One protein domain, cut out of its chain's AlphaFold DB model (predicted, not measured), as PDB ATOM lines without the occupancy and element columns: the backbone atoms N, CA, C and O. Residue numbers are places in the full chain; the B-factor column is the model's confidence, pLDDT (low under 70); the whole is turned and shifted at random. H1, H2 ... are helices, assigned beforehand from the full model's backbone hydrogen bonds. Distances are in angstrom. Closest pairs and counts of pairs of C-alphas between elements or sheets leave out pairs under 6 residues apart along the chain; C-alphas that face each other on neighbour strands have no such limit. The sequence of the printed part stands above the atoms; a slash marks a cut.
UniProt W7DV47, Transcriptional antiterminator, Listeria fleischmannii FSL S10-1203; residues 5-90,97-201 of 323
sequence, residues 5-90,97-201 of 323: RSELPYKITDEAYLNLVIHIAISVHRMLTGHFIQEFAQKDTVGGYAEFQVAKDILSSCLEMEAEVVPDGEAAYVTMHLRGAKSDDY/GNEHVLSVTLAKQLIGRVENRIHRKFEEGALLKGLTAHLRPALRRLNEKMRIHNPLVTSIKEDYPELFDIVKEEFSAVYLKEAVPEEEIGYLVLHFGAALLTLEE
ATOM      1  N   ARG A   5      11.524  34.747 -33.587       62.09
ATOM      2  CA  ARG A   5      11.333  36.100 -34.133       62.09
ATOM      3  C   ARG A   5      12.615  36.945 -34.074       62.09
ATOM      4  O   ARG A   5      12.784  37.803 -34.930       62.09
ATOM      5  N   SER A   6      13.501  36.719 -33.097       63.03
ATOM      6  CA  SER A   6      14.797  37.416 -33.005       63.03
ATOM      7  C   SER A   6      15.926  36.759 -33.802       63.03
ATOM      8  O   SER A   6      16.989  37.356 -33.926       63.03
ATOM      9  N   GLU A   7      15.716  35.549 -34.322       66.31
ATOM     10  CA  GLU A   7      16.714  34.778 -35.082       66.31
ATOM     11  C   GLU A   7      16.587  35.004 -36.595       66.31
ATOM     12  O   GLU A   7      17.487  34.667 -37.363       66.31
ATOM     13  N   LEU A   8      15.483  35.613 -37.036       65.69
ATOM     14  CA  LEU A   8      15.300  35.994 -38.427       65.69
ATOM     15  C   LEU A   8      16.194  37.180 -38.796       65.69
ATOM     16  O   LEU A   8      16.301  38.138 -38.026       65.69
ATOM     17  N   PRO A   9      16.759  37.192 -40.016       62.66
ATOM     18  CA  PRO A   9      17.594  38.294 -40.464       62.66
ATOM     19  C   PRO A   9      16.797  39.576 -40.744       62.66
ATOM     20  O   PRO A   9      17.373  40.518 -41.248       62.66
ATOM     21  N   TYR A  10      15.492  39.644 -40.470       67.06
ATOM     22  CA  TYR A  10      14.631  40.801 -40.736       67.06
ATOM     23  C   TYR A  10      13.446  40.828 -39.768       67.06
ATOM     24  O   TYR A  10      13.092  39.821 -39.152       67.06
ATOM     25  N   LYS A  11      12.792  41.989 -39.653       67.25
ATOM     26  CA  LYS A  11      11.557  42.126 -38.873       67.25
ATOM     27  C   LYS A  11      10.364  41.524 -39.628       67.25
ATOM     28  O   LYS A  11      10.328  41.485 -40.853       67.25
ATOM     29  N   ILE A  12       9.367  41.057 -38.884       68.25
ATOM     30  CA  ILE A  12       8.073  40.608 -39.416       68.25
ATOM     31  C   ILE A  12       6.979  41.431 -38.730       68.25
ATOM     32  O   ILE A  12       7.059  41.673 -37.518       68.25
ATOM     33  N   THR A  13       5.981  41.878 -39.497       67.00
ATOM     34  CA  THR A  13       4.799  42.577 -38.963       67.00
ATOM     35  C   THR A  13       3.917  41.616 -38.165       67.00
ATOM     36  O   THR A  13       3.919  40.413 -38.410       67.00
ATOM     37  N   ASP A  14       3.127  42.118 -37.216       64.81
ATOM     38  CA  ASP A  14       2.265  41.241 -36.408       64.81
ATOM     39  C   ASP A  14       1.213  40.501 -37.262       64.81
ATOM     40  O   ASP A  14       0.871  39.356 -36.979       64.81
ATOM     41  N   GLU A  15       0.764  41.102 -38.366       61.22
ATOM     42  CA  GLU A  15      -0.149  40.472 -39.332       61.22
ATOM     43  C   GLU A  15       0.515  39.323 -40.103       61.22
ATOM     44  O   GLU A  15      -0.050  38.235 -40.210       61.22
ATOM     45  N   ALA A  16       1.741  39.529 -40.594       63.56
ATOM     46  CA  ALA A  16       2.498  38.486 -41.283       63.56
ATOM     47  C   ALA A  16       2.907  37.354 -40.323       63.56
ATOM     48  O   ALA A  16       2.958  36.191 -40.719       63.56
ATOM     49  N   TYR A  17       3.126  37.678 -39.044       69.00
ATOM     50  CA  TYR A  17       3.355  36.696 -37.988       69.00
ATOM     51  C   TYR A  17       2.132  35.796 -37.769       69.00
ATOM     52  O   TYR A  17       2.280  34.577 -37.723       69.00
ATOM     53  N   LEU A  18       0.924  36.368 -37.674       66.81
ATOM     54  CA  LEU A  18      -0.307  35.587 -37.499       66.81
ATOM     55  C   LEU A  18      -0.542  34.615 -38.661       66.81
ATOM     56  O   LEU A  18      -0.830  33.443 -38.424       66.81
ATOM     57  N   ASN A  19      -0.345  35.065 -39.903       67.44
ATOM     58  CA  ASN A  19      -0.458  34.183 -41.067       67.44
ATOM     59  C   ASN A  19       0.600  33.078 -41.060       67.44
ATOM     60  O   ASN A  19       0.292  31.921 -41.336       67.44
ATOM     61  N   LEU A  20       1.838  33.393 -40.680       76.19
ATOM     62  CA  LEU A  20       2.880  32.378 -40.569       76.19
ATOM     63  C   LEU A  20       2.530  31.301 -39.529       76.19
ATOM     64  O   LEU A  20       2.760  30.119 -39.782       76.19
ATOM     65  N   VAL A  21       1.939  31.685 -38.391       77.88
ATOM     66  CA  VAL A  21       1.487  30.735 -37.361       77.88
ATOM     67  C   VAL A  21       0.469  29.742 -37.925       77.88
ATOM     68  O   VAL A  21       0.559  28.561 -37.600       77.88
ATOM     69  N   ILE A  22      -0.440  30.176 -38.807       76.06
ATOM     70  CA  ILE A  22      -1.390  29.273 -39.477       76.06
ATOM     71  C   ILE A  22      -0.631  28.227 -40.296       76.06
ATOM     72  O   ILE A  22      -0.844  27.031 -40.116       76.06
ATOM     73  N   HIS A  23       0.307  28.641 -41.151       81.75
ATOM     74  CA  HIS A  23       1.052  27.691 -41.981       81.75
ATOM     75  C   HIS A  23       1.926  26.743 -41.146       81.75
ATOM     76  O   HIS A  23       1.984  25.552 -41.456       81.75
ATOM     77  N   ILE A  24       2.540  27.226 -40.061       85.19
ATOM     78  CA  ILE A  24       3.259  26.372 -39.103       85.19
ATOM     79  C   ILE A  24       2.298  25.354 -38.478       85.19
ATOM     80  O   ILE A  24       2.618  24.171 -38.441       85.19
ATOM     81  N   ALA A  25       1.110  25.777 -38.037       80.25
ATOM     82  CA  ALA A  25       0.118  24.882 -37.448       80.25
ATOM     83  C   ALA A  25      -0.340  23.794 -38.434       80.25
ATOM     84  O   ALA A  25      -0.417  22.628 -38.053       80.25
ATOM     85  N   ILE A  26      -0.566  24.143 -39.707       80.25
ATOM     86  CA  ILE A  26      -0.893  23.160 -40.753       80.25
ATOM     87  C   ILE A  26       0.276  22.173 -40.930       80.25
ATOM     88  O   ILE A  26       0.053  20.967 -40.966       80.25
ATOM     89  N   SER A  27       1.520  22.659 -41.006       85.69
ATOM     90  CA  SER A  27       2.723  21.819 -41.148       85.69
ATOM     91  C   SER A  27       2.889  20.841 -39.976       85.69
ATOM     92  O   SER A  27       3.017  19.634 -40.180       85.69
ATOM     93  N   VAL A  28       2.755  21.334 -38.744       85.88
ATOM     94  CA  VAL A  28       2.770  20.525 -37.516       85.88
ATOM     95  C   VAL A  28       1.661  19.472 -37.537       85.88
ATOM     96  O   VAL A  28       1.918  18.300 -37.271       85.88
ATOM     97  N   HIS A  29       0.435  19.855 -37.898       81.62
ATOM     98  CA  HIS A  29      -0.692  18.927 -37.974       81.62
ATOM     99  C   HIS A  29      -0.458  17.804 -38.999       81.62
ATOM    100  O   HIS A  29      -0.724  16.634 -38.711       81.62
ATOM    101  N   ARG A  30       0.099  18.123 -40.175       84.25
ATOM    102  CA  ARG A  30       0.467  17.118 -41.188       84.25
ATOM    103  C   ARG A  30       1.514  16.139 -40.667       84.25
ATOM    104  O   ARG A  30       1.362  14.932 -40.843       84.25
ATOM    105  N   MET A  31       2.547  16.642 -39.992       88.12
ATOM    106  CA  MET A  31       3.593  15.801 -39.404       88.12
ATOM    107  C   MET A  31       3.037  14.862 -38.329       88.12
ATOM    108  O   MET A  31       3.360  13.676 -38.338       88.12
ATOM    109  N   LEU A  32       2.147  15.352 -37.462       83.50
ATOM    110  CA  LEU A  32       1.504  14.540 -36.421       83.50
ATOM    111  C   LEU A  32       0.554  13.472 -36.981       83.50
ATOM    112  O   LEU A  32       0.404  12.413 -36.380       83.50
ATOM    113  N   THR A  33      -0.084  13.736 -38.123       83.06
ATOM    114  CA  THR A  33      -1.014  12.793 -38.771       83.06
ATOM    115  C   THR A  33      -0.340  11.866 -39.784       83.06
ATOM    116  O   THR A  33      -1.007  11.008 -40.352       83.06
ATOM    117  N   GLY A  34       0.972  12.007 -40.009       81.69
ATOM    118  CA  GLY A  34       1.735  11.177 -40.945       81.69
ATOM    119  C   GLY A  34       1.592  11.564 -42.425       81.69
ATOM    120  O   GLY A  34       2.110  10.851 -43.278       81.69
ATOM    121  N   HIS A  35       0.947  12.692 -42.737       83.38
ATOM    122  CA  HIS A  35       0.713  13.192 -44.103       83.38
ATOM    123  C   HIS A  35       1.678  14.329 -44.478       83.38
ATOM    124  O   HIS A  35       1.283  15.340 -45.061       83.38
ATOM    125  N   PHE A  36       2.943  14.214 -44.076       79.00
ATOM    126  CA  PHE A  36       3.940  15.261 -44.287       79.00
ATOM    127  C   PHE A  36       4.497  15.270 -45.712       79.00
ATOM    128  O   PHE A  36       4.581  14.245 -46.392       79.00
ATOM    129  N   ILE A  37       4.940  16.446 -46.149       79.38
ATOM    130  CA  ILE A  37       5.552  16.644 -47.463       79.38
ATOM    131  C   ILE A  37       6.964  16.032 -47.446       79.38
ATOM    132  O   ILE A  37       7.894  16.609 -46.879       79.38
ATOM    133  N   GLN A  38       7.128  14.850 -48.053       68.06
ATOM    134  CA  GLN A  38       8.422  14.155 -48.139       68.06
ATOM    135  C   GLN A  38       9.368  14.781 -49.168       68.06
ATOM    136  O   GLN A  38      10.519  15.077 -48.849       68.06
ATOM    137  N   GLU A  39       8.890  15.001 -50.393       64.25
ATOM    138  CA  GLU A  39       9.688  15.569 -51.476       64.25
ATOM    139  C   GLU A  39       9.218  16.981 -51.808       64.25
ATOM    140  O   GLU A  39       8.096  17.205 -52.257       64.25
ATOM    141  N   PHE A  40      10.115  17.948 -51.629       60.84
ATOM    142  CA  PHE A  40       9.983  19.251 -52.264       60.84
ATOM    143  C   PHE A  40      10.789  19.208 -53.558       60.84
ATOM    144  O   PHE A  40      12.012  19.064 -53.517       60.84
ATOM    145  N   ALA A  41      10.133  19.371 -54.708       54.62
ATOM    146  CA  ALA A  41      10.751  19.309 -56.042       54.62
ATOM    147  C   ALA A  41      11.836  20.389 -56.316       54.62
ATOM    148  O   ALA A  41      12.279  20.556 -57.447       54.62
ATOM    149  N   GLN A  42      12.247  21.147 -55.296       52.66
ATOM    150  CA  GLN A  42      13.215  22.245 -55.328       52.66
ATOM    151  C   GLN A  42      14.279  22.120 -54.220       52.66
ATOM    152  O   GLN A  42      14.730  23.124 -53.659       52.66
ATOM    153  N   LYS A  43      14.698  20.891 -53.892       50.88
ATOM    154  CA  LYS A  43      15.743  20.646 -52.882       50.88
ATOM    155  C   LYS A  43      17.011  21.488 -53.129       50.88
ATOM    156  O   LYS A  43      17.611  21.968 -52.173       50.88
ATOM    157  N   ASP A  44      17.316  21.777 -54.396       52.97
ATOM    158  CA  ASP A  44      18.509  22.525 -54.811       52.97
ATOM    159  C   ASP A  44      18.400  24.063 -54.719       52.97
ATOM    160  O   ASP A  44      19.427  24.736 -54.764       52.97
ATOM    161  N   THR A  45      17.206  24.657 -54.561       64.62
ATOM    162  CA  THR A  45      17.055  26.132 -54.489       64.62
ATOM    163  C   THR A  45      16.556  26.638 -53.142       64.62
ATOM    164  O   THR A  45      16.988  27.701 -52.702       64.62
ATOM    165  N   VAL A  46      15.662  25.903 -52.470       71.50
ATOM    166  CA  VAL A  46      15.054  26.371 -51.210       71.50
ATOM    167  C   VAL A  46      15.968  26.135 -50.007       71.50
ATOM    168  O   VAL A  46      16.026  26.981 -49.118       71.50
ATOM    169  N   GLY A  47      16.745  25.046 -50.012       68.81
ATOM    170  CA  GLY A  47      17.695  24.731 -48.938       68.81
ATOM    171  C   GLY A  47      18.831  25.750 -48.778       68.81
ATOM    172  O   GLY A  47      19.456  25.806 -47.725       68.81
ATOM    173  N   GLY A  48      19.087  26.577 -49.800       76.19
ATOM    174  CA  GLY A  48      20.096  27.639 -49.757       76.19
ATOM    175  C   GLY A  48      19.631  28.936 -49.088       76.19
ATOM    176  O   GLY A  48      20.438  29.847 -48.903       76.19
ATOM    177  N   TYR A  49      18.347  29.058 -48.741       81.94
ATOM    178  CA  TYR A  49      17.829  30.247 -48.069       81.94
ATOM    179  C   TYR A  49      18.136  30.221 -46.570       81.94
ATOM    180  O   TYR A  49      17.993  29.190 -45.916       81.94
ATOM    181  N   ALA A  50      18.498  31.377 -46.003       80.81
ATOM    182  CA  ALA A  50      18.787  31.508 -44.572       80.81
ATOM    183  C   ALA A  50      17.588  31.095 -43.697       80.81
ATOM    184  O   ALA A  50      17.753  30.574 -42.599       80.81
ATOM    185  N   GLU A  51      16.372  31.283 -44.209       86.06
ATOM    186  CA  GLU A  51      15.121  30.922 -43.549       86.06
ATOM    187  C   GLU A  51      14.878  29.412 -43.483       86.06
ATOM    188  O   GLU A  51      14.039  28.985 -42.697       86.06
ATOM    189  N   PHE A  52      15.587  28.600 -44.274       88.50
ATOM    190  CA  PHE A  52      15.386  27.152 -44.293       88.50
ATOM    191  C   PHE A  52      15.793  26.496 -42.977       88.50
ATOM    192  O   PHE A  52      15.050  25.678 -42.432       88.50
ATOM    193  N   GLN A  53      16.933  26.909 -42.420       88.31
ATOM    194  CA  GLN A  53      17.342  26.439 -41.099       88.31
ATOM    195  C   GLN A  53      16.376  26.942 -40.018       88.31
ATOM    196  O   GLN A  53      15.937  26.159 -39.184       88.31
ATOM    197  N   VAL A  54      15.941  28.204 -40.105       87.94
ATOM    198  CA  VAL A  54      14.957  28.769 -39.165       87.94
ATOM    199  C   VAL A  54      13.634  27.997 -39.212       87.94
ATOM    200  O   VAL A  54      13.041  27.712 -38.175       87.94
ATOM    201  N   ALA A  55      13.175  27.599 -40.401       90.12
ATOM    202  CA  ALA A  55      11.988  26.767 -40.568       90.12
ATOM    203  C   ALA A  55      12.137  25.403 -39.873       90.12
ATOM    204  O   ALA A  55      11.213  24.977 -39.174       90.12
ATOM    205  N   LYS A  56      13.295  24.743 -40.015       91.50
ATOM    206  CA  LYS A  56      13.594  23.495 -39.295       91.50
ATOM    207  C   LYS A  56      13.595  23.694 -37.787       91.50
ATOM    208  O   LYS A  56      12.997  22.890 -37.080       91.50
ATOM    209  N   ASP A  57      14.204  24.771 -37.304       88.81
ATOM    210  CA  ASP A  57      14.313  25.065 -35.873       88.81
ATOM    211  C   ASP A  57      12.948  25.374 -35.237       88.81
ATOM    212  O   ASP A  57      12.672  24.969 -34.103       88.81
ATOM    213  N   ILE A  58      12.061  26.052 -35.973       88.44
ATOM    214  CA  ILE A  58      10.677  26.299 -35.555       88.44
ATOM    215  C   ILE A  58       9.911  24.979 -35.445       88.44
ATOM    216  O   ILE A  58       9.332  24.695 -34.396       88.44
ATOM    217  N   LEU A  59       9.908  24.171 -36.511       90.56
ATOM    218  CA  LEU A  59       9.143  22.923 -36.562       90.56
ATOM    219  C   LEU A  59       9.641  21.906 -35.531       90.56
ATOM    220  O   LEU A  59       8.833  21.303 -34.825       90.56
ATOM    221  N   SER A  60      10.960  21.774 -35.390       91.25
ATOM    222  CA  SER A  60      11.588  20.885 -34.412       91.25
ATOM    223  C   SER A  60      11.243  21.286 -32.978       91.25
ATOM    224  O   SER A  60      10.872  20.439 -32.166       91.25
ATOM    225  N   SER A  61      11.240  22.591 -32.689       86.69
ATOM    226  CA  SER A  61      10.824  23.132 -31.392       86.69
ATOM    227  C   SER A  61       9.335  22.922 -31.108       86.69
ATOM    228  O   SER A  61       8.961  22.742 -29.952       86.69
ATOM    229  N   CYS A  62       8.472  22.980 -32.127       86.44
ATOM    230  CA  CYS A  62       7.034  22.737 -31.979       86.44
ATOM    231  C   CYS A  62       6.705  21.268 -31.688       86.44
ATOM    232  O   CYS A  62       5.708  21.001 -31.022       86.44
ATOM    233  N   LEU A  63       7.517  20.343 -32.199       87.31
ATOM    234  CA  LEU A  63       7.292  18.898 -32.124       87.31
ATOM    235  C   LEU A  63       8.217  18.177 -31.133       87.31
ATOM    236  O   LEU A  63       8.166  16.954 -31.047       87.31
ATOM    237  N   GLU A  64       9.051  18.920 -30.398       89.25
ATOM    238  CA  GLU A  64      10.040  18.386 -29.449       89.25
ATOM    239  C   GLU A  64      10.952  17.310 -30.073       89.25
ATOM    240  O   GLU A  64      11.236  16.273 -29.473       89.25
ATOM    241  N   MET A  65      11.423  17.566 -31.298       88.06
ATOM    242  CA  MET A  65      12.261  16.650 -32.083       88.06
ATOM    243  C   MET A  65      13.572  17.304 -32.542       88.06
ATOM    244  O   MET A  65      13.759  18.510 -32.398       88.06
ATOM    245  N   GLU A  66      14.491  16.516 -33.103       86.88
ATOM    246  CA  GLU A  66      15.730  17.025 -33.707       86.88
ATOM    247  C   GLU A  66      15.450  17.697 -35.065       86.88
ATOM    248  O   GLU A  66      14.615  17.230 -35.846       86.88
ATOM    249  N   ALA A  67      16.149  18.798 -35.362       86.31
ATOM    250  CA  ALA A  67      15.950  19.583 -36.586       86.31
ATOM    251  C   ALA A  67      16.275  18.781 -37.858       86.31
ATOM    252  O   ALA A  67      15.658  18.971 -38.905       86.31
ATOM    253  N   GLU A  68      17.207  17.840 -37.755       86.62
ATOM    254  CA  GLU A  68      17.633  16.922 -38.806       86.62
ATOM    255  C   GLU A  68      16.530  15.932 -39.200       86.62
ATOM    256  O   GLU A  68      16.508  15.462 -40.336       86.62
ATOM    257  N   VAL A  69      15.607  15.636 -38.277       88.12
ATOM    258  CA  VAL A  69      14.491  14.702 -38.485       88.12
ATOM    259  C   VAL A  69      13.284  15.409 -39.116       88.12
ATOM    260  O   VAL A  69      12.393  14.749 -39.652       88.12
ATOM    261  N   VAL A  70      13.244  16.748 -39.105       89.94
ATOM    262  CA  VAL A  70      12.192  17.516 -39.785       89.94
ATOM    263  C   VAL A  70      12.273  17.256 -41.297       89.94
ATOM    264  O   VAL A  70      13.318  17.522 -41.901       89.94
ATOM    265  N   PRO A  71      11.184  16.783 -41.938       90.31
ATOM    266  CA  PRO A  71      11.154  16.559 -43.376       90.31
ATOM    267  C   PRO A  71      11.504  17.833 -44.147       90.31
ATOM    268  O   PRO A  71      10.934  18.900 -43.907       90.31
ATOM    269  N   ASP A  72      12.408  17.717 -45.121       88.56
ATOM    270  CA  ASP A  72      12.863  18.863 -45.917       88.56
ATOM    271  C   ASP A  72      11.707  19.555 -46.657       88.56
ATOM    272  O   ASP A  72      11.755  20.766 -46.862       88.56
ATOM    273  N   GLY A  73      10.651  18.820 -47.027       87.00
ATOM    274  CA  GLY A  73       9.461  19.405 -47.643       87.00
ATOM    275  C   GLY A  73       8.621  20.261 -46.705       87.00
ATOM    276  O   GLY A  73       8.104  21.294 -47.130       87.00
ATOM    277  N   GLU A  74       8.550  19.908 -45.423       89.06
ATOM    278  CA  GLU A  74       7.883  20.723 -44.404       89.06
ATOM    279  C   GLU A  74       8.692  21.987 -44.099       89.06
ATOM    280  O   GLU A  74       8.152  23.098 -44.094       89.06
ATOM    281  N   ALA A  75      10.011  21.836 -43.962       90.25
ATOM    282  CA  ALA A  75      10.920  22.966 -43.816       90.25
ATOM    283  C   ALA A  75      10.838  23.911 -45.024       90.25
ATOM    284  O   ALA A  75      10.703  25.122 -44.852       90.25
ATOM    285  N   ALA A  76      10.841  23.378 -46.248       86.81
ATOM    286  CA  ALA A  76      10.703  24.168 -47.467       86.81
ATOM    287  C   ALA A  76       9.352  24.896 -47.525       86.81
ATOM    288  O   ALA A  76       9.311  26.089 -47.823       86.81
ATOM    289  N   TYR A  77       8.256  24.223 -47.168       86.38
ATOM    290  CA  TYR A  77       6.931  24.837 -47.091       86.38
ATOM    291  C   TYR A  77       6.917  26.038 -46.132       86.38
ATOM    292  O   TYR A  77       6.486  27.127 -46.520       86.38
ATOM    293  N   VAL A  78       7.439  25.897 -44.909       88.62
ATOM    294  CA  VAL A  78       7.513  27.014 -43.947       88.62
ATOM    295  C   VAL A  78       8.475  28.108 -44.430       88.62
ATOM    296  O   VAL A  78       8.165  29.293 -44.299       88.62
ATOM    297  N   THR A  79       9.587  27.740 -45.075       87.00
ATOM    298  CA  THR A  79      10.564  28.675 -45.671       87.00
ATOM    299  C   THR A  79       9.906  29.628 -46.662       87.00
ATOM    300  O   THR A  79      10.160  30.832 -46.629       87.00
ATOM    301  N   MET A  80       9.022  29.118 -47.523       82.56
ATOM    302  CA  MET A  80       8.322  29.949 -48.505       82.56
ATOM    303  C   MET A  80       7.415  30.995 -47.848       82.56
ATOM    304  O   MET A  80       7.346  32.138 -48.306       82.56
ATOM    305  N   HIS A  81       6.763  30.637 -46.740       81.31
ATOM    306  CA  HIS A  81       5.909  31.557 -45.989       81.31
ATOM    307  C   HIS A  81       6.731  32.568 -45.180       81.31
ATOM    308  O   HIS A  81       6.386  33.749 -45.167       81.31
ATOM    309  N   LEU A  82       7.861  32.148 -44.599       81.44
ATOM    310  CA  LEU A  82       8.829  33.038 -43.951       81.44
ATOM    311  C   LEU A  82       9.357  34.095 -44.924       81.44
ATOM    312  O   LEU A  82       9.319  35.288 -44.631       81.44
ATOM    313  N   ARG A  83       9.792  33.674 -46.118       80.69
ATOM    314  CA  ARG A  83      10.311  34.593 -47.138       80.69
ATOM    315  C   ARG A  83       9.257  35.573 -47.643       80.69
ATOM    316  O   ARG A  83       9.588  36.735 -47.862       80.69
ATOM    317  N   GLY A  84       8.008  35.129 -47.785       72.38
ATOM    318  CA  GLY A  84       6.886  36.017 -48.100       72.38
ATOM    319  C   GLY A  84       6.593  37.033 -46.989       72.38
ATOM    320  O   GLY A  84       6.181  38.148 -47.286       72.38
ATOM    321  N   ALA A  85       6.840  36.678 -45.724       72.88
ATOM    322  CA  ALA A  85       6.557  37.495 -44.540       72.88
ATOM    323  C   ALA A  85       7.613  38.577 -44.221       72.88
ATOM    324  O   ALA A  85       7.446  39.330 -43.257       72.88
ATOM    325  N   LYS A  86       8.697  38.667 -45.003       69.19
ATOM    326  CA  LYS A  86       9.758  39.680 -44.864       69.19
ATOM    327  C   LYS A  86       9.195  41.103 -44.857       69.19
ATOM    328  O   LYS A  86       8.596  41.516 -45.845       69.19
ATOM    329  N   SER A  87       9.437  41.865 -43.782       57.69
ATOM    330  CA  SER A  87       9.104  43.296 -43.747       57.69
ATOM    331  C   SER A  87      10.080  44.130 -44.579       57.69
ATOM    332  O   SER A  87      11.281  43.852 -44.592       57.69
ATOM    333  N   ASP A  88       9.560  45.203 -45.164       54.41
ATOM    334  CA  ASP A  88      10.226  46.091 -46.127       54.41
ATOM    335  C   ASP A  88      11.437  46.877 -45.582       54.41
ATOM    336  O   ASP A  88      12.197  47.447 -46.359       54.41
ATOM    337  N   ASP A  89      11.681  46.878 -44.266       50.25
ATOM    338  CA  ASP A  89      12.810  47.597 -43.642       50.25
ATOM    339  C   ASP A  89      14.199  47.061 -44.054       50.25
ATOM    340  O   ASP A  89      15.212  47.697 -43.763       50.25
ATOM    341  N   TYR A  90      14.272  45.895 -44.707       46.28
ATOM    342  CA  TYR A  90      15.540  45.251 -45.076       46.28
ATOM    343  C   TYR A  90      16.016  45.543 -46.509       46.28
ATOM    344  O   TYR A  90      17.194  45.346 -46.798       46.28
ATOM    345  N   GLY A  97       4.897  51.229 -49.799       53.62
ATOM    346  CA  GLY A  97       3.555  51.826 -49.810       53.62
ATOM    347  C   GLY A  97       2.645  51.196 -50.867       53.62
ATOM    348  O   GLY A  97       1.445  51.030 -50.647       53.62
ATOM    349  N   ASN A  98       3.229  50.791 -51.994       65.56
ATOM    350  CA  ASN A  98       2.483  50.296 -53.142       65.56
ATOM    351  C   ASN A  98       1.954  48.877 -52.928       65.56
ATOM    352  O   ASN A  98       0.832  48.610 -53.339       65.56
ATOM    353  N   GLU A  99       2.695  47.980 -52.268       69.81
ATOM    354  CA  GLU A  99       2.231  46.597 -52.069       69.81
ATOM    355  C   GLU A  99       1.083  46.491 -51.066       69.81
ATOM    356  O   GLU A  99       0.110  45.784 -51.325       69.81
ATOM    357  N   HIS A 100       1.141  47.225 -49.950       77.50
ATOM    358  CA  HIS A 100       0.024  47.260 -49.007       77.50
ATOM    359  C   HIS A 100      -1.222  47.871 -49.662       77.50
ATOM    360  O   HIS A 100      -2.293  47.266 -49.625       77.50
ATOM    361  N   VAL A 101      -1.082  49.025 -50.328       83.31
ATOM    362  CA  VAL A 101      -2.196  49.653 -51.058       83.31
ATOM    363  C   VAL A 101      -2.751  48.704 -52.120       83.31
ATOM    364  O   VAL A 101      -3.961  48.506 -52.172       83.31
ATOM    365  N   LEU A 102      -1.889  48.050 -52.902       86.81
ATOM    366  CA  LEU A 102      -2.295  47.074 -53.911       86.81
ATOM    367  C   LEU A 102      -3.024  45.875 -53.292       86.81
ATOM    368  O   LEU A 102      -4.054  45.472 -53.822       86.81
ATOM    369  N   SER A 103      -2.538  45.330 -52.173       88.75
ATOM    370  CA  SER A 103      -3.183  44.207 -51.483       88.75
ATOM    371  C   SER A 103      -4.589  44.566 -50.995       88.75
ATOM    372  O   SER A 103      -5.525  43.804 -51.230       88.75
ATOM    373  N   VAL A 104      -4.771  45.766 -50.429       89.56
ATOM    374  CA  VAL A 104      -6.086  46.279 -50.016       89.56
ATOM    375  C   VAL A 104      -6.988  46.503 -51.231       89.56
ATOM    376  O   VAL A 104      -8.166  46.145 -51.199       89.56
ATOM    377  N   THR A 105      -6.461  47.090 -52.309       92.44
ATOM    378  CA  THR A 105      -7.220  47.335 -53.543       92.44
ATOM    379  C   THR A 105      -7.696  46.027 -54.167       92.44
ATOM    380  O   THR A 105      -8.882  45.907 -54.470       92.44
ATOM    381  N   LEU A 106      -6.809  45.039 -54.307       93.69
ATOM    382  CA  LEU A 106      -7.151  43.726 -54.850       93.69
ATOM    383  C   LEU A 106      -8.140  42.989 -53.948       93.69
ATOM    384  O   LEU A 106      -9.108  42.441 -54.463       93.69
ATOM    385  N   ALA A 107      -7.959  43.031 -52.625       94.19
ATOM    386  CA  ALA A 107      -8.897  42.427 -51.683       94.19
ATOM    387  C   ALA A 107     -10.307  43.013 -51.844       94.19
ATOM    388  O   ALA A 107     -11.264  42.266 -52.018       94.19
ATOM    389  N   LYS A 108     -10.444  44.346 -51.865       94.69
ATOM    390  CA  LYS A 108     -11.747  45.011 -52.050       94.69
ATOM    391  C   LYS A 108     -12.390  44.684 -53.395       94.69
ATOM    392  O   LYS A 108     -13.592  44.439 -53.453       94.69
ATOM    393  N   GLN A 109     -11.606  44.691 -54.473       95.44
ATOM    394  CA  GLN A 109     -12.109  44.358 -55.805       95.44
ATOM    395  C   GLN A 109     -12.563  42.901 -55.889       95.44
ATOM    396  O   GLN A 109     -13.627  42.637 -56.444       95.44
ATOM    397  N   LEU A 110     -11.779  41.978 -55.326       96.25
ATOM    398  CA  LEU A 110     -12.113  40.560 -55.292       96.25
ATOM    399  C   LEU A 110     -13.381  40.315 -54.473       96.25
ATOM    400  O   LEU A 110     -14.281  39.654 -54.974       96.25
ATOM    401  N   ILE A 111     -13.489  40.894 -53.271       95.12
ATOM    402  CA  ILE A 111     -14.696  40.794 -52.435       95.12
ATOM    403  C   ILE A 111     -15.918  41.249 -53.230       95.12
ATOM    404  O   ILE A 111     -16.822  40.452 -53.435       95.12
ATOM    405  N   GLY A 112     -15.919  42.477 -53.761       94.44
ATOM    406  CA  GLY A 112     -17.087  42.998 -54.479       94.44
ATOM    407  C   GLY A 112     -17.454  42.184 -55.725       94.44
ATOM    408  O   GLY A 112     -18.626  42.062 -56.074       94.44
ATOM    409  N   ARG A 113     -16.467  41.595 -56.406       95.25
ATOM    410  CA  ARG A 113     -16.699  40.696 -57.543       95.25
ATOM    411  C   ARG A 113     -17.333  39.377 -57.119       95.25
ATOM    412  O   ARG A 113     -18.342  38.989 -57.702       95.25
ATOM    413  N   VAL A 114     -16.793  38.739 -56.083       94.06
ATOM    414  CA  VAL A 114     -17.354  37.505 -55.526       94.06
ATOM    415  C   VAL A 114     -18.766  37.763 -55.002       94.06
ATOM    416  O   VAL A 114     -19.672  37.033 -55.377       94.06
ATOM    417  N   GLU A 115     -19.004  38.849 -54.257       91.31
ATOM    418  CA  GLU A 115     -20.342  39.259 -53.794       91.31
ATOM    419  C   GLU A 115     -21.359  39.373 -54.936       91.31
ATOM    420  O   GLU A 115     -22.491  38.899 -54.825       91.31
ATOM    421  N   ASN A 116     -20.953  39.967 -56.062       89.94
ATOM    422  CA  ASN A 116     -21.805  40.088 -57.244       89.94
ATOM    423  C   ASN A 116     -22.096  38.733 -57.896       89.94
ATOM    424  O   ASN A 116     -23.220  38.517 -58.346       89.94
ATOM    425  N   ARG A 117     -21.107  37.831 -57.948       88.44
ATOM    426  CA  ARG A 117     -21.280  36.468 -58.474       88.44
ATOM    427  C   ARG A 117     -22.142  35.609 -57.561       88.44
ATOM    428  O   ARG A 117     -22.872  34.760 -58.069       88.44
ATOM    429  N   ILE A 118     -22.069  35.843 -56.249       84.69
ATOM    430  CA  ILE A 118     -22.795  35.045 -55.262       84.69
ATOM    431  C   ILE A 118     -24.141  35.635 -54.829       84.69
ATOM    432  O   ILE A 118     -24.906  34.992 -54.115       84.69
ATOM    433  N   HIS A 119     -24.434  36.866 -55.251       82.19
ATOM    434  CA  HIS A 119     -25.615  37.638 -54.858       82.19
ATOM    435  C   HIS A 119     -25.794  37.787 -53.337       82.19
ATOM    436  O   HIS A 119     -26.914  37.884 -52.835       82.19
ATOM    437  N   ARG A 120     -24.686  37.838 -52.595       80.25
ATOM    438  CA  ARG A 120     -24.654  38.039 -51.141       80.25
ATOM    439  C   ARG A 120     -23.540  39.002 -50.776       80.25
ATOM    440  O   ARG A 120     -22.524  39.046 -51.458       80.25
ATOM    441  N   LYS A 121     -23.738  39.754 -49.695       83.44
ATOM    442  CA  LYS A 121     -22.724  40.654 -49.141       83.44
ATOM    443  C   LYS A 121     -22.045  40.012 -47.946       83.44
ATOM    444  O   LYS A 121     -22.728  39.429 -47.108       83.44
ATOM    445  N   PHE A 122     -20.733  40.154 -47.868       83.56
ATOM    446  CA  PHE A 122     -19.950  39.766 -46.708       83.56
ATOM    447  C   PHE A 122     -19.883  40.916 -45.706       83.56
ATOM    448  O   PHE A 122     -19.984  42.092 -46.062       83.56
ATOM    449  N   GLU A 123     -19.646  40.590 -44.439       76.81
ATOM    450  CA  GLU A 123     -19.224  41.608 -43.487       76.81
ATOM    451  C   GLU A 123     -17.806  42.087 -43.832       76.81
ATOM    452  O   GLU A 123     -16.840  41.319 -43.825       76.81
ATOM    453  N   GLU A 124     -17.665  43.381 -44.132       65.06
ATOM    454  CA  GLU A 124     -16.425  43.941 -44.687       65.06
ATOM    455  C   GLU A 124     -15.209  43.820 -43.748       65.06
ATOM    456  O   GLU A 124     -14.078  43.898 -44.213       65.06
ATOM    457  N   GLY A 125     -15.392  43.634 -42.436       78.44
ATOM    458  CA  GLY A 125     -14.307  43.757 -41.456       78.44
ATOM    459  C   GLY A 125     -13.292  42.609 -41.476       78.44
ATOM    460  O   GLY A 125     -12.102  42.815 -41.736       78.44
ATOM    461  N   ALA A 126     -13.744  41.396 -41.152       78.00
ATOM    462  CA  ALA A 126     -12.854  40.252 -40.951       78.00
ATOM    463  C   ALA A 126     -12.287  39.717 -42.274       78.00
ATOM    464  O   ALA A 126     -11.082  39.472 -42.373       78.00
ATOM    465  N   LEU A 127     -13.136  39.607 -43.302       86.88
ATOM    466  CA  LEU A 127     -12.751  39.101 -44.617       86.88
ATOM    467  C   LEU A 127     -11.715  40.006 -45.293       86.88
ATOM    468  O   LEU A 127     -10.677  39.520 -45.742       86.88
ATOM    469  N   LEU A 128     -11.941  41.326 -45.304       88.19
ATOM    470  CA  LEU A 128     -10.994  42.278 -45.890       88.19
ATOM    471  C   LEU A 128      -9.643  42.232 -45.184       88.19
ATOM    472  O   LEU A 128      -8.605  42.237 -45.849       88.19
ATOM    473  N   LYS A 129      -9.641  42.176 -43.848       81.88
ATOM    474  CA  LYS A 129      -8.404  42.106 -43.068       81.88
ATOM    475  C   LYS A 129      -7.640  40.813 -43.355       81.88
ATOM    476  O   LYS A 129      -6.438  40.872 -43.605       81.88
ATOM    477  N   GLY A 130      -8.331  39.671 -43.361       79.69
ATOM    478  CA  GLY A 130      -7.741  38.367 -43.670       79.69
ATOM    479  C   GLY A 130      -7.142  38.322 -45.075       79.69
ATOM    480  O   GLY A 130      -5.958  38.025 -45.228       79.69
ATOM    481  N   LEU A 131      -7.922  38.721 -46.085       89.75
ATOM    482  CA  LEU A 131      -7.467  38.762 -47.474       89.75
ATOM    483  C   LEU A 131      -6.306  39.733 -47.677       89.75
ATOM    484  O   LEU A 131      -5.352  39.387 -48.361       89.75
ATOM    485  N   THR A 132      -6.339  40.922 -47.071       85.62
ATOM    486  CA  THR A 132      -5.230  41.889 -47.162       85.62
ATOM    487  C   THR A 132      -3.946  41.296 -46.581       85.62
ATOM    488  O   THR A 132      -2.888  41.350 -47.211       85.62
ATOM    489  N   ALA A 133      -4.044  40.679 -45.401       78.44
ATOM    490  CA  ALA A 133      -2.908  40.063 -44.731       78.44
ATOM    491  C   ALA A 133      -2.331  38.876 -45.522       78.44
ATOM    492  O   ALA A 133      -1.118  38.672 -45.496       78.44
ATOM    493  N   HIS A 134      -3.168  38.094 -46.216       84.62
ATOM    494  CA  HIS A 134      -2.719  36.999 -47.091       84.62
ATOM    495  C   HIS A 134      -2.134  37.509 -48.409       84.62
ATOM    496  O   HIS A 134      -1.055  37.084 -48.826       84.62
ATOM    497  N   LEU A 135      -2.818  38.455 -49.058       88.75
ATOM    498  CA  LEU A 135      -2.435  38.969 -50.369       88.75
ATOM    499  C   LEU A 135      -1.097  39.695 -50.331       88.75
ATOM    500  O   LEU A 135      -0.344  39.584 -51.289       88.75
ATOM    501  N   ARG A 136      -0.752  40.394 -49.247       82.56
ATOM    502  CA  ARG A 136       0.543  41.086 -49.148       82.56
ATOM    503  C   ARG A 136       1.746  40.146 -49.391       82.56
ATOM    504  O   ARG A 136       2.470  40.373 -50.358       82.56
ATOM    505  N   PRO A 137       1.964  39.068 -48.612       78.88
ATOM    506  CA  PRO A 137       3.031  38.109 -48.890       78.88
ATOM    507  C   PRO A 137       2.770  37.264 -50.152       78.88
ATOM    508  O   PRO A 137       3.730  36.845 -50.800       78.88
ATOM    509  N   ALA A 138       1.510  37.021 -50.538       85.62
ATOM    510  CA  ALA A 138       1.185  36.290 -51.769       85.62
ATOM    511  C   ALA A 138       1.625  37.039 -53.029       85.62
ATOM    512  O   ALA A 138       2.236  36.451 -53.915       85.62
ATOM    513  N   LEU A 139       1.396  38.351 -53.097       86.00
ATOM    514  CA  LEU A 139       1.808  39.181 -54.226       86.00
ATOM    515  C   LEU A 139       3.322  39.159 -54.414       86.00
ATOM    516  O   LEU A 139       3.787  39.072 -55.550       86.00
ATOM    517  N   ARG A 140       4.088  39.162 -53.318       80.00
ATOM    518  CA  ARG A 140       5.540  38.981 -53.370       80.00
ATOM    519  C   ARG A 140       5.915  37.620 -53.951       80.00
ATOM    520  O   ARG A 140       6.734  37.560 -54.863       80.00
ATOM    521  N   ARG A 141       5.287  36.537 -53.476       83.69
ATOM    522  CA  ARG A 141       5.514  35.185 -54.017       83.69
ATOM    523  C   ARG A 141       5.196  35.108 -55.511       83.69
ATOM    524  O   ARG A 141       5.999  34.564 -56.261       83.69
ATOM    525  N   LEU A 142       4.080  35.693 -55.943       84.25
ATOM    526  CA  LEU A 142       3.678  35.738 -57.350       84.25
ATOM    527  C   LEU A 142       4.674  36.549 -58.195       84.25
ATOM    528  O   LEU A 142       5.129  36.067 -59.229       84.25
ATOM    529  N   ASN A 143       5.078  37.739 -57.733       81.56
ATOM    530  CA  ASN A 143       6.039  38.595 -58.439       81.56
ATOM    531  C   ASN A 143       7.434  37.940 -58.543       81.56
ATOM    532  O   ASN A 143       8.076  38.029 -59.586       81.56
ATOM    533  N   GLU A 144       7.896  37.265 -57.485       80.56
ATOM    534  CA  GLU A 144       9.178  36.542 -57.452       80.56
ATOM    535  C   GLU A 144       9.084  35.117 -58.045       80.56
ATOM    536  O   GLU A 144      10.066  34.372 -58.018       80.56
ATOM    537  N   LYS A 145       7.920  34.714 -58.584       78.50
ATOM    538  CA  LYS A 145       7.643  33.376 -59.155       78.50
ATOM    539  C   LYS A 145       8.011  32.227 -58.220       78.50
ATOM    540  O   LYS A 145       8.467  31.156 -58.633       78.50
ATOM    541  N   MET A 146       7.807  32.464 -56.934       77.69
ATOM    542  CA  MET A 146       7.984  31.481 -55.888       77.69
ATOM    543  C   MET A 146       6.944  30.377 -56.050       77.69
ATOM    544  O   MET A 146       5.743  30.640 -56.024       77.69
ATOM    545  N   ARG A 147       7.392  29.124 -56.177       72.44
ATOM    546  CA  ARG A 147       6.473  27.986 -56.104       72.44
ATOM    547  C   ARG A 147       5.906  27.900 -54.693       72.44
ATOM    548  O   ARG A 147       6.661  27.800 -53.727       72.44
ATOM    549  N   ILE A 148       4.585  27.927 -54.590       77.56
ATOM    550  CA  ILE A 148       3.862  27.667 -53.352       77.56
ATOM    551  C   ILE A 148       3.236  26.278 -53.425       77.56
ATOM    552  O   ILE A 148       2.846  25.815 -54.491       77.56
ATOM    553  N   HIS A 149       3.160  25.617 -52.277       76.44
ATOM    554  CA  HIS A 149       2.386  24.401 -52.119       76.44
ATOM    555  C   HIS A 149       1.248  24.682 -51.142       76.44
ATOM    556  O   HIS A 149       1.476  25.257 -50.076       76.44
ATOM    557  N   ASN A 150       0.035  24.282 -51.502       77.25
ATOM    558  CA  ASN A 150      -1.107  24.258 -50.606       77.25
ATOM    559  C   ASN A 150      -1.574  22.803 -50.523       77.25
ATOM    560  O   ASN A 150      -2.173  22.311 -51.478       77.25
ATOM    561  N   PRO A 151      -1.306  22.095 -49.418       69.38
ATOM    562  CA  PRO A 151      -1.674  20.681 -49.306       69.38
ATOM    563  C   PRO A 151      -3.192  20.471 -49.260       69.38
ATOM    564  O   PRO A 151      -3.656  19.357 -49.467       69.38
ATOM    565  N   LEU A 152      -3.960  21.524 -48.954       75.00
ATOM    566  CA  LEU A 152      -5.409  21.472 -48.845       75.00
ATOM    567  C   LEU A 152      -6.073  21.737 -50.193       75.00
ATOM    568  O   LEU A 152      -7.287  21.633 -50.276       75.00
ATOM    569  N   VAL A 153      -5.325  22.090 -51.247       85.19
ATOM    570  CA  VAL A 153      -5.918  22.530 -52.521       85.19
ATOM    571  C   VAL A 153      -6.861  21.487 -53.120       85.19
ATOM    572  O   VAL A 153      -7.904  21.857 -53.646       85.19
ATOM    573  N   THR A 154      -6.537  20.196 -53.004       83.94
ATOM    574  CA  THR A 154      -7.411  19.120 -53.488       83.94
ATOM    575  C   THR A 154      -8.704  19.068 -52.682       83.94
ATOM    576  O   THR A 154      -9.767  19.177 -53.279       83.94
ATOM    577  N   SER A 155      -8.615  19.020 -51.349       74.56
ATOM    578  CA  SER A 155      -9.793  19.016 -50.470       74.56
ATOM    579  C   SER A 155     -10.639  20.273 -50.655       74.56
ATOM    580  O   SER A 155     -11.842  20.183 -50.797       74.56
ATOM    581  N   ILE A 156     -10.022  21.449 -50.789       78.12
ATOM    582  CA  ILE A 156     -10.743  22.705 -51.033       78.12
ATOM    583  C   ILE A 156     -11.519  22.656 -52.357       78.12
ATOM    584  O   ILE A 156     -12.620  23.190 -52.433       78.12
ATOM    585  N   LYS A 157     -10.964  22.040 -53.406       83.75
ATOM    586  CA  LYS A 157     -11.658  21.886 -54.694       83.75
ATOM    587  C   LYS A 157     -12.792  20.865 -54.630       83.75
ATOM    588  O   LYS A 157     -13.729  20.987 -55.410       83.75
ATOM    589  N   GLU A 158     -12.689  19.872 -53.755       80.31
ATOM    590  CA  GLU A 158     -13.733  18.870 -53.517       80.31
ATOM    591  C   GLU A 158     -14.862  19.449 -52.652       80.31
ATOM    592  O   GLU A 158     -16.026  19.341 -53.031       80.31
ATOM    593  N   ASP A 159     -14.511  20.142 -51.569       75.81
ATOM    594  CA  ASP A 159     -15.443  20.708 -50.588       75.81
ATOM    595  C   ASP A 159     -16.117  22.001 -51.094       75.81
ATOM    596  O   ASP A 159     -17.267  22.291 -50.766       75.81
ATOM    597  N   TYR A 160     -15.412  22.803 -51.904       83.50
ATOM    598  CA  TYR A 160     -15.864  24.120 -52.377       83.50
ATOM    599  C   TYR A 160     -15.663  24.337 -53.895       83.50
ATOM    600  O   TYR A 160     -15.109  25.369 -54.287       83.50
ATOM    601  N   PRO A 161     -16.109  23.428 -54.785       86.19
ATOM    602  CA  PRO A 161     -15.800  23.477 -56.220       86.19
ATOM    603  C   PRO A 161     -16.286  24.761 -56.902       86.19
ATOM    604  O   PRO A 161     -15.524  25.428 -57.600       86.19
ATOM    605  N   GLU A 162     -17.539  25.153 -56.659       88.38
ATOM    606  CA  GLU A 162     -18.130  26.350 -57.268       88.38
ATOM    607  C   GLU A 162     -17.441  27.628 -56.773       88.38
ATOM    608  O   GLU A 162     -17.038  28.478 -57.571       88.38
ATOM    609  N   LEU A 163     -17.239  27.746 -55.455       89.31
ATOM    610  CA  LEU A 163     -16.541  28.888 -54.869       89.31
ATOM    611  C   LEU A 163     -15.095  28.972 -55.368       89.31
ATOM    612  O   LEU A 163     -14.601  30.071 -55.616       89.31
ATOM    613  N   PHE A 164     -14.427  27.831 -55.553       94.25
ATOM    614  CA  PHE A 164     -13.086  27.777 -56.118       94.25
ATOM    615  C   PHE A 164     -13.044  28.345 -57.533       94.25
ATOM    616  O   PHE A 164     -12.210  29.208 -57.813       94.25
ATOM    617  N   ASP A 165     -13.960  27.922 -58.402       94.69
ATOM    618  CA  ASP A 165     -14.034  28.412 -59.778       94.69
ATOM    619  C   ASP A 165     -14.337  29.915 -59.836       94.69
ATOM    620  O   ASP A 165     -13.672  30.648 -60.572       94.69
ATOM    621  N   ILE A 166     -15.259  30.403 -59.002       95.06
ATOM    622  CA  ILE A 166     -15.587  31.834 -58.916       95.06
ATOM    623  C   ILE A 166     -14.381  32.642 -58.452       95.06
ATOM    624  O   ILE A 166     -14.015  33.631 -59.083       95.06
ATOM    625  N   VAL A 167     -13.739  32.236 -57.354       96.25
ATOM    626  CA  VAL A 167     -12.577  32.957 -56.821       96.25
ATOM    627  C   VAL A 167     -11.428  32.924 -57.828       96.25
ATOM    628  O   VAL A 167     -10.765  33.942 -58.019       96.25
ATOM    629  N   LYS A 168     -11.214  31.800 -58.525       96.12
ATOM    630  CA  LYS A 168     -10.211  31.671 -59.591       96.12
ATOM    631  C   LYS A 168     -10.467  32.643 -60.738       96.12
ATOM    632  O   LYS A 168      -9.544  33.347 -61.152       96.12
ATOM    633  N   GLU A 169     -11.695  32.678 -61.247       94.81
ATOM    634  CA  GLU A 169     -12.105  33.552 -62.347       94.81
ATOM    635  C   GLU A 169     -11.981  35.028 -61.950       94.81
ATOM    636  O   GLU A 169     -11.283  35.802 -62.611       94.81
ATOM    637  N   GLU A 170     -12.587  35.410 -60.824       95.75
ATOM    638  CA  GLU A 170     -12.638  36.803 -60.386       95.75
ATOM    639  C   GLU A 170     -11.269  37.326 -59.948       95.75
ATOM    640  O   GLU A 170     -10.937  38.481 -60.229       95.75
ATOM    641  N   PHE A 171     -10.433  36.491 -59.320       95.19
ATOM    642  CA  PHE A 171      -9.074  36.895 -58.969       95.19
ATOM    643  C   PHE A 171      -8.195  37.065 -60.208       95.19
ATOM    644  O   PHE A 171      -7.466  38.052 -60.309       95.19
ATOM    645  N   SER A 172      -8.319  36.173 -61.195       91.88
ATOM    646  CA  SER A 172      -7.609  36.306 -62.475       91.88
ATOM    647  C   SER A 172      -8.034  37.565 -63.245       91.88
ATOM    648  O   SER A 172      -7.219  38.173 -63.935       91.88
ATOM    649  N   ALA A 173      -9.289  38.003 -63.097       90.19
ATOM    650  CA  ALA A 173      -9.791  39.227 -63.717       90.19
ATOM    651  C   ALA A 173      -9.244  40.518 -63.077       90.19
ATOM    652  O   ALA A 173      -9.186  41.552 -63.746       90.19
ATOM    653  N   VAL A 174      -8.851  40.489 -61.798       90.44
ATOM    654  CA  VAL A 174      -8.261  41.655 -61.105       90.44
ATOM    655  C   VAL A 174      -6.733  41.622 -61.088       90.44
ATOM    656  O   VAL A 174      -6.094  42.675 -61.131       90.44
ATOM    657  N   TYR A 175      -6.125  40.435 -61.083       88.75
ATOM    658  CA  TYR A 175      -4.678  40.243 -61.117       88.75
ATOM    659  C   TYR A 175      -4.199  39.906 -62.538       88.75
ATOM    660  O   TYR A 175      -3.950  38.759 -62.890       88.75
ATOM    661  N   LEU A 176      -4.031  40.940 -63.364       81.62
ATOM    662  CA  LEU A 176      -3.765  40.810 -64.808       81.62
ATOM    663  C   LEU A 176      -2.315  40.449 -65.191       81.62
ATOM    664  O   LEU A 176      -1.970  40.504 -66.371       81.62
ATOM    665  N   LYS A 177      -1.432  40.162 -64.228       73.69
ATOM    666  CA  LYS A 177       0.002  39.985 -64.513       73.69
ATOM    667  C   LYS A 177       0.327  38.603 -65.071       73.69
ATOM    668  O   LYS A 177       0.878  38.501 -66.161       73.69
ATOM    669  N   GLU A 178       0.040  37.556 -64.303       76.06
ATOM    670  CA  GLU A 178       0.428  36.178 -64.615       76.06
ATOM    671  C   GLU A 178      -0.622  35.194 -64.093       76.06
ATOM    672  O   GLU A 178      -1.472  35.546 -63.275       76.06
ATOM    673  N   ALA A 179      -0.546  33.947 -64.569       81.88
ATOM    674  CA  ALA A 179      -1.396  32.869 -64.085       81.88
ATOM    675  C   ALA A 179      -1.157  32.635 -62.588       81.88
ATOM    676  O   ALA A 179      -0.027  32.406 -62.152       81.88
ATOM    677  N   VAL A 180      -2.236  32.681 -61.812       89.38
ATOM    678  CA  VAL A 180      -2.197  32.442 -60.370       89.38
ATOM    679  C   VAL A 180      -2.240  30.929 -60.123       89.38
ATOM    680  O   VAL A 180      -3.132  30.266 -60.658       89.38
ATOM    681  N   PRO A 181      -1.302  30.360 -59.342       91.44
ATOM    682  CA  PRO A 181      -1.329  28.945 -58.982       91.44
ATOM    683  C   PRO A 181      -2.620  28.575 -58.247       91.44
ATOM    684  O   PRO A 181      -3.129  29.359 -57.441       91.44
ATOM    685  N   GLU A 182      -3.126  27.363 -58.480       93.12
ATOM    686  CA  GLU A 182      -4.328  26.860 -57.798       93.12
ATOM    687  C   GLU A 182      -4.150  26.833 -56.277       93.12
ATOM    688  O   GLU A 182      -5.105  27.011 -55.530       93.12
ATOM    689  N   GLU A 183      -2.913  26.690 -55.814       90.69
ATOM    690  CA  GLU A 183      -2.543  26.731 -54.410       90.69
ATOM    691  C   GLU A 183      -2.835  28.089 -53.755       90.69
ATOM    692  O   GLU A 183      -3.326  28.117 -52.623       90.69
ATOM    693  N   GLU A 184      -2.579  29.205 -54.455       91.31
ATOM    694  CA  GLU A 184      -2.944  30.547 -53.971       91.31
ATOM    695  C   GLU A 184      -4.460  30.744 -54.013       91.31
ATOM    696  O   GLU A 184      -5.028  31.260 -53.051       91.31
ATOM    697  N   ILE A 185      -5.128  30.275 -55.075       95.50
ATOM    698  CA  ILE A 185      -6.596  30.300 -55.153       95.50
ATOM    699  C   ILE A 185      -7.205  29.551 -53.967       95.50
ATOM    700  O   ILE A 185      -8.099  30.084 -53.319       95.50
ATOM    701  N   GLY A 186      -6.678  28.378 -53.614       88.94
ATOM    702  CA  GLY A 186      -7.148  27.610 -52.463       88.94
ATOM    703  C   GLY A 186      -7.094  28.407 -51.156       88.94
ATOM    704  O   GLY A 186      -8.057  28.400 -50.394       88.94
ATOM    705  N   TYR A 187      -6.021  29.162 -50.903       87.00
ATOM    706  CA  TYR A 187      -5.961  30.015 -49.710       87.00
ATOM    707  C   TYR A 187      -6.981  31.158 -49.746       87.00
ATOM    708  O   TYR A 187      -7.598  31.453 -48.724       87.00
ATOM    709  N   LEU A 188      -7.209  31.773 -50.911       93.75
ATOM    710  CA  LEU A 188      -8.254  32.790 -51.063       93.75
ATOM    711  C   LEU A 188      -9.646  32.199 -50.797       93.75
ATOM    712  O   LEU A 188     -10.440  32.811 -50.086       93.75
ATOM    713  N   VAL A 189      -9.919  30.996 -51.306       92.12
ATOM    714  CA  VAL A 189     -11.185  30.278 -51.097       92.12
ATOM    715  C   VAL A 189     -11.440  30.024 -49.618       92.12
ATOM    716  O   VAL A 189     -12.558  30.251 -49.173       92.12
ATOM    717  N   LEU A 190     -10.426  29.658 -48.826       85.38
ATOM    718  CA  LEU A 190     -10.595  29.477 -47.377       85.38
ATOM    719  C   LEU A 190     -11.075  30.751 -46.669       85.38
ATOM    720  O   LEU A 190     -11.913  30.672 -45.772       85.38
ATOM    721  N   HIS A 191     -10.589  31.927 -47.077       87.62
ATOM    722  CA  HIS A 191     -11.066  33.193 -46.516       87.62
ATOM    723  C   HIS A 191     -12.546  33.438 -46.837       87.62
ATOM    724  O   HIS A 191     -13.302  33.839 -45.952       87.62
ATOM    725  N   PHE A 192     -12.967  33.169 -48.075       89.50
ATOM    726  CA  PHE A 192     -14.371  33.292 -48.469       89.50
ATOM    727  C   PHE A 192     -15.258  32.227 -47.818       89.50
ATOM    728  O   PHE A 192     -16.336  32.563 -47.339       89.50
ATOM    729  N   GLY A 193     -14.799  30.978 -47.733       83.62
ATOM    730  CA  GLY A 193     -15.512  29.883 -47.078       83.62
ATOM    731  C   GLY A 193     -15.770  30.182 -45.604       83.62
ATOM    732  O   GLY A 193     -16.903  30.076 -45.144       83.62
ATOM    733  N   ALA A 194     -14.760  30.678 -44.881       79.56
ATOM    734  CA  ALA A 194     -14.930  31.114 -43.496       79.56
ATOM    735  C   ALA A 194     -15.974  32.239 -43.362       79.56
ATOM    736  O   ALA A 194     -16.804  32.201 -42.458       79.56
ATOM    737  N   ALA A 195     -15.968  33.214 -44.277       82.38
ATOM    738  CA  ALA A 195     -16.941  34.305 -44.270       82.38
ATOM    739  C   ALA A 195     -18.367  33.840 -44.625       82.38
ATOM    740  O   ALA A 195     -19.332  34.356 -44.064       82.38
ATOM    741  N   LEU A 196     -18.518  32.858 -45.522       80.94
ATOM    742  CA  LEU A 196     -19.815  32.257 -45.853       80.94
ATOM    743  C   LEU A 196     -20.424  31.521 -44.656       80.94
ATOM    744  O   LEU A 196     -21.606  31.713 -44.380       80.94
ATOM    745  N   LEU A 197     -19.619  30.757 -43.910       72.12
ATOM    746  CA  LEU A 197     -20.081  30.073 -42.699       72.12
ATOM    747  C   LEU A 197     -20.637  31.067 -41.670       72.12
ATOM    748  O   LEU A 197     -21.699  30.835 -41.096       72.12
ATOM    749  N   THR A 198     -19.981  32.219 -41.492       69.00
ATOM    750  CA  THR A 198     -20.496  33.283 -40.613       69.00
ATOM    751  C   THR A 198     -21.848  33.822 -41.098       69.00
ATOM    752  O   THR A 198     -22.767  33.978 -40.296       69.00
ATOM    753  N   LEU A 199     -22.030  34.026 -42.409       68.00
ATOM    754  CA  LEU A 199     -23.321  34.457 -42.970       68.00
ATOM    755  C   LEU A 199     -24.437  33.416 -42.765       68.00
ATOM    756  O   LEU A 199     -25.607  33.768 -42.591       68.00
ATOM    757  N   GLU A 200     -24.106  32.128 -42.791       64.69
ATOM    758  CA  GLU A 200     -25.069  31.051 -42.539       64.69
ATOM    759  C   GLU A 200     -25.501  30.955 -41.078       64.69
ATOM    760  O   GLU A 200     -26.662  30.630 -40.803       64.69
ATOM    761  N   GLU A 201     -24.597  31.239 -40.143       62.59
ATOM    762  CA  GLU A 201     -24.905  31.329 -38.712       62.59
ATOM    763  C   GLU A 201     -25.774  32.557 -38.387       62.59
ATOM    764  O   GLU A 201     -26.610  32.526 -37.475       62.59
TER     765      GLU A 201
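What this domain is: This is residues 5 to 90 and 97 to 201 of the 323 residues of the protein "Transcriptional antiterminator" of Listeria fleischmannii FSL S10-1203 (UniProt W7DV47). Two lobes of helices stand side by side, H1 to H4 in one and H5 to H9 in the other, joined through H6, which meets both H1 and H4. In the first, H1 and H4 run side by side, H3 crosses H4 and meets H1 with its last residues, and H2 packs on H4; in the second, H5, H6, H9 and H8 form a ring, each touching the next, with H7 beside the first part of H9. The printed part has 191 residues, with nine named helices, H1 to H9 in chain order, and no named strand; the class is all helix. It is compact, with a radius of gyration of the C-alphas of 16.8 A and spans of 51 by 38 by 30 A.

How they stand to each other: H1, residues 14 to 33, and H4, residues 72 to 84, touch at a shallow tilt of 11 degrees, opposite ways; their closest C-alphas, Ser 27 and Glu 74, are 6.2 A apart. H2, residues 43 to 46, only just touches H4, with 3 pairs of C-alphas within 8 A, the closest being Val 46 and Ala 76 at 6.1 A. H3, residues 50 to 63, touches H4 at a steep tilt of 62 degrees, with the C-alphas of Ala 55 and Ala 75 closest at 5.1 A. H5, residues 97 to 118, and H6, residues 124 to 143, touch at a steep tilt of 59 degrees, closest at the C-alphas of Val 104 and Thr 132, 5.3 A. H6 has a kink of 35 degrees near residue 137; its residues 137 to 141 touch H4, with the C-alphas of Gly 84 and Pro 137 closest at 4.5 A. H1 touches H6 with residues 15 to 19 alone, about perpendicular at 79 degrees, the C-alphas of Glu 15 and Ala 133 closest at 6.1 A. H7, residues 153 to 159, touches H9, residues 182 to 201, with the C-alphas of Val 153 and Gly 186 closest at 5.2 A. H8, residues 161 to 174, touches H5 at Phe 171 and Leu 110, their closest C-alphas, 6.0 A, and H9 at Lys 168 and Ile 185, 5.9 A. H6 and H9 touch at a shallow tilt of 3 degrees, opposite ways, with the C-alphas of Leu 127 and Ala 195 closest at 6.4 A. H1 and H9, for instance, are apart. Every O i to N i+4 pair is within hydrogen-bond range in H1, H5, H7, H8 and H9, against 9 of 10 in H3, 8 of 9 in H4 and 13 of 16 in H6; H2 is too short for such a pair.

Where its parts are: H1 begins at C-alpha 14 (2.265, 41.241, -36.408) and is 28.7 A long; H2, H3 and H4 measure 6.0, 21.1 and 18.3 A. H5, the longest helix at 22 residues and 31.7 A, begins at C-alpha 97 (3.555, 51.826, -49.810). H6, H7 and H8 measure 26.9, 9.9 and 20.3 A, and H9, 28.4 A, ends at C-alpha 201 (-24.905, 31.329, -38.712).

The domain as a whole: The C-alphas farthest apart, Glu 66 and His 119, are 50.8 A apart. Residues 91 to 96 are not printed, and C-alphas 90 and 97 are 14.5 A apart across the cut. Of the links printed whole, none is long. The mean pLDDT of the printed part is 80.9; 38 residues are under 70, among them residues 5 to 19, 38 to 45, 86 to 90 and 198 to 201.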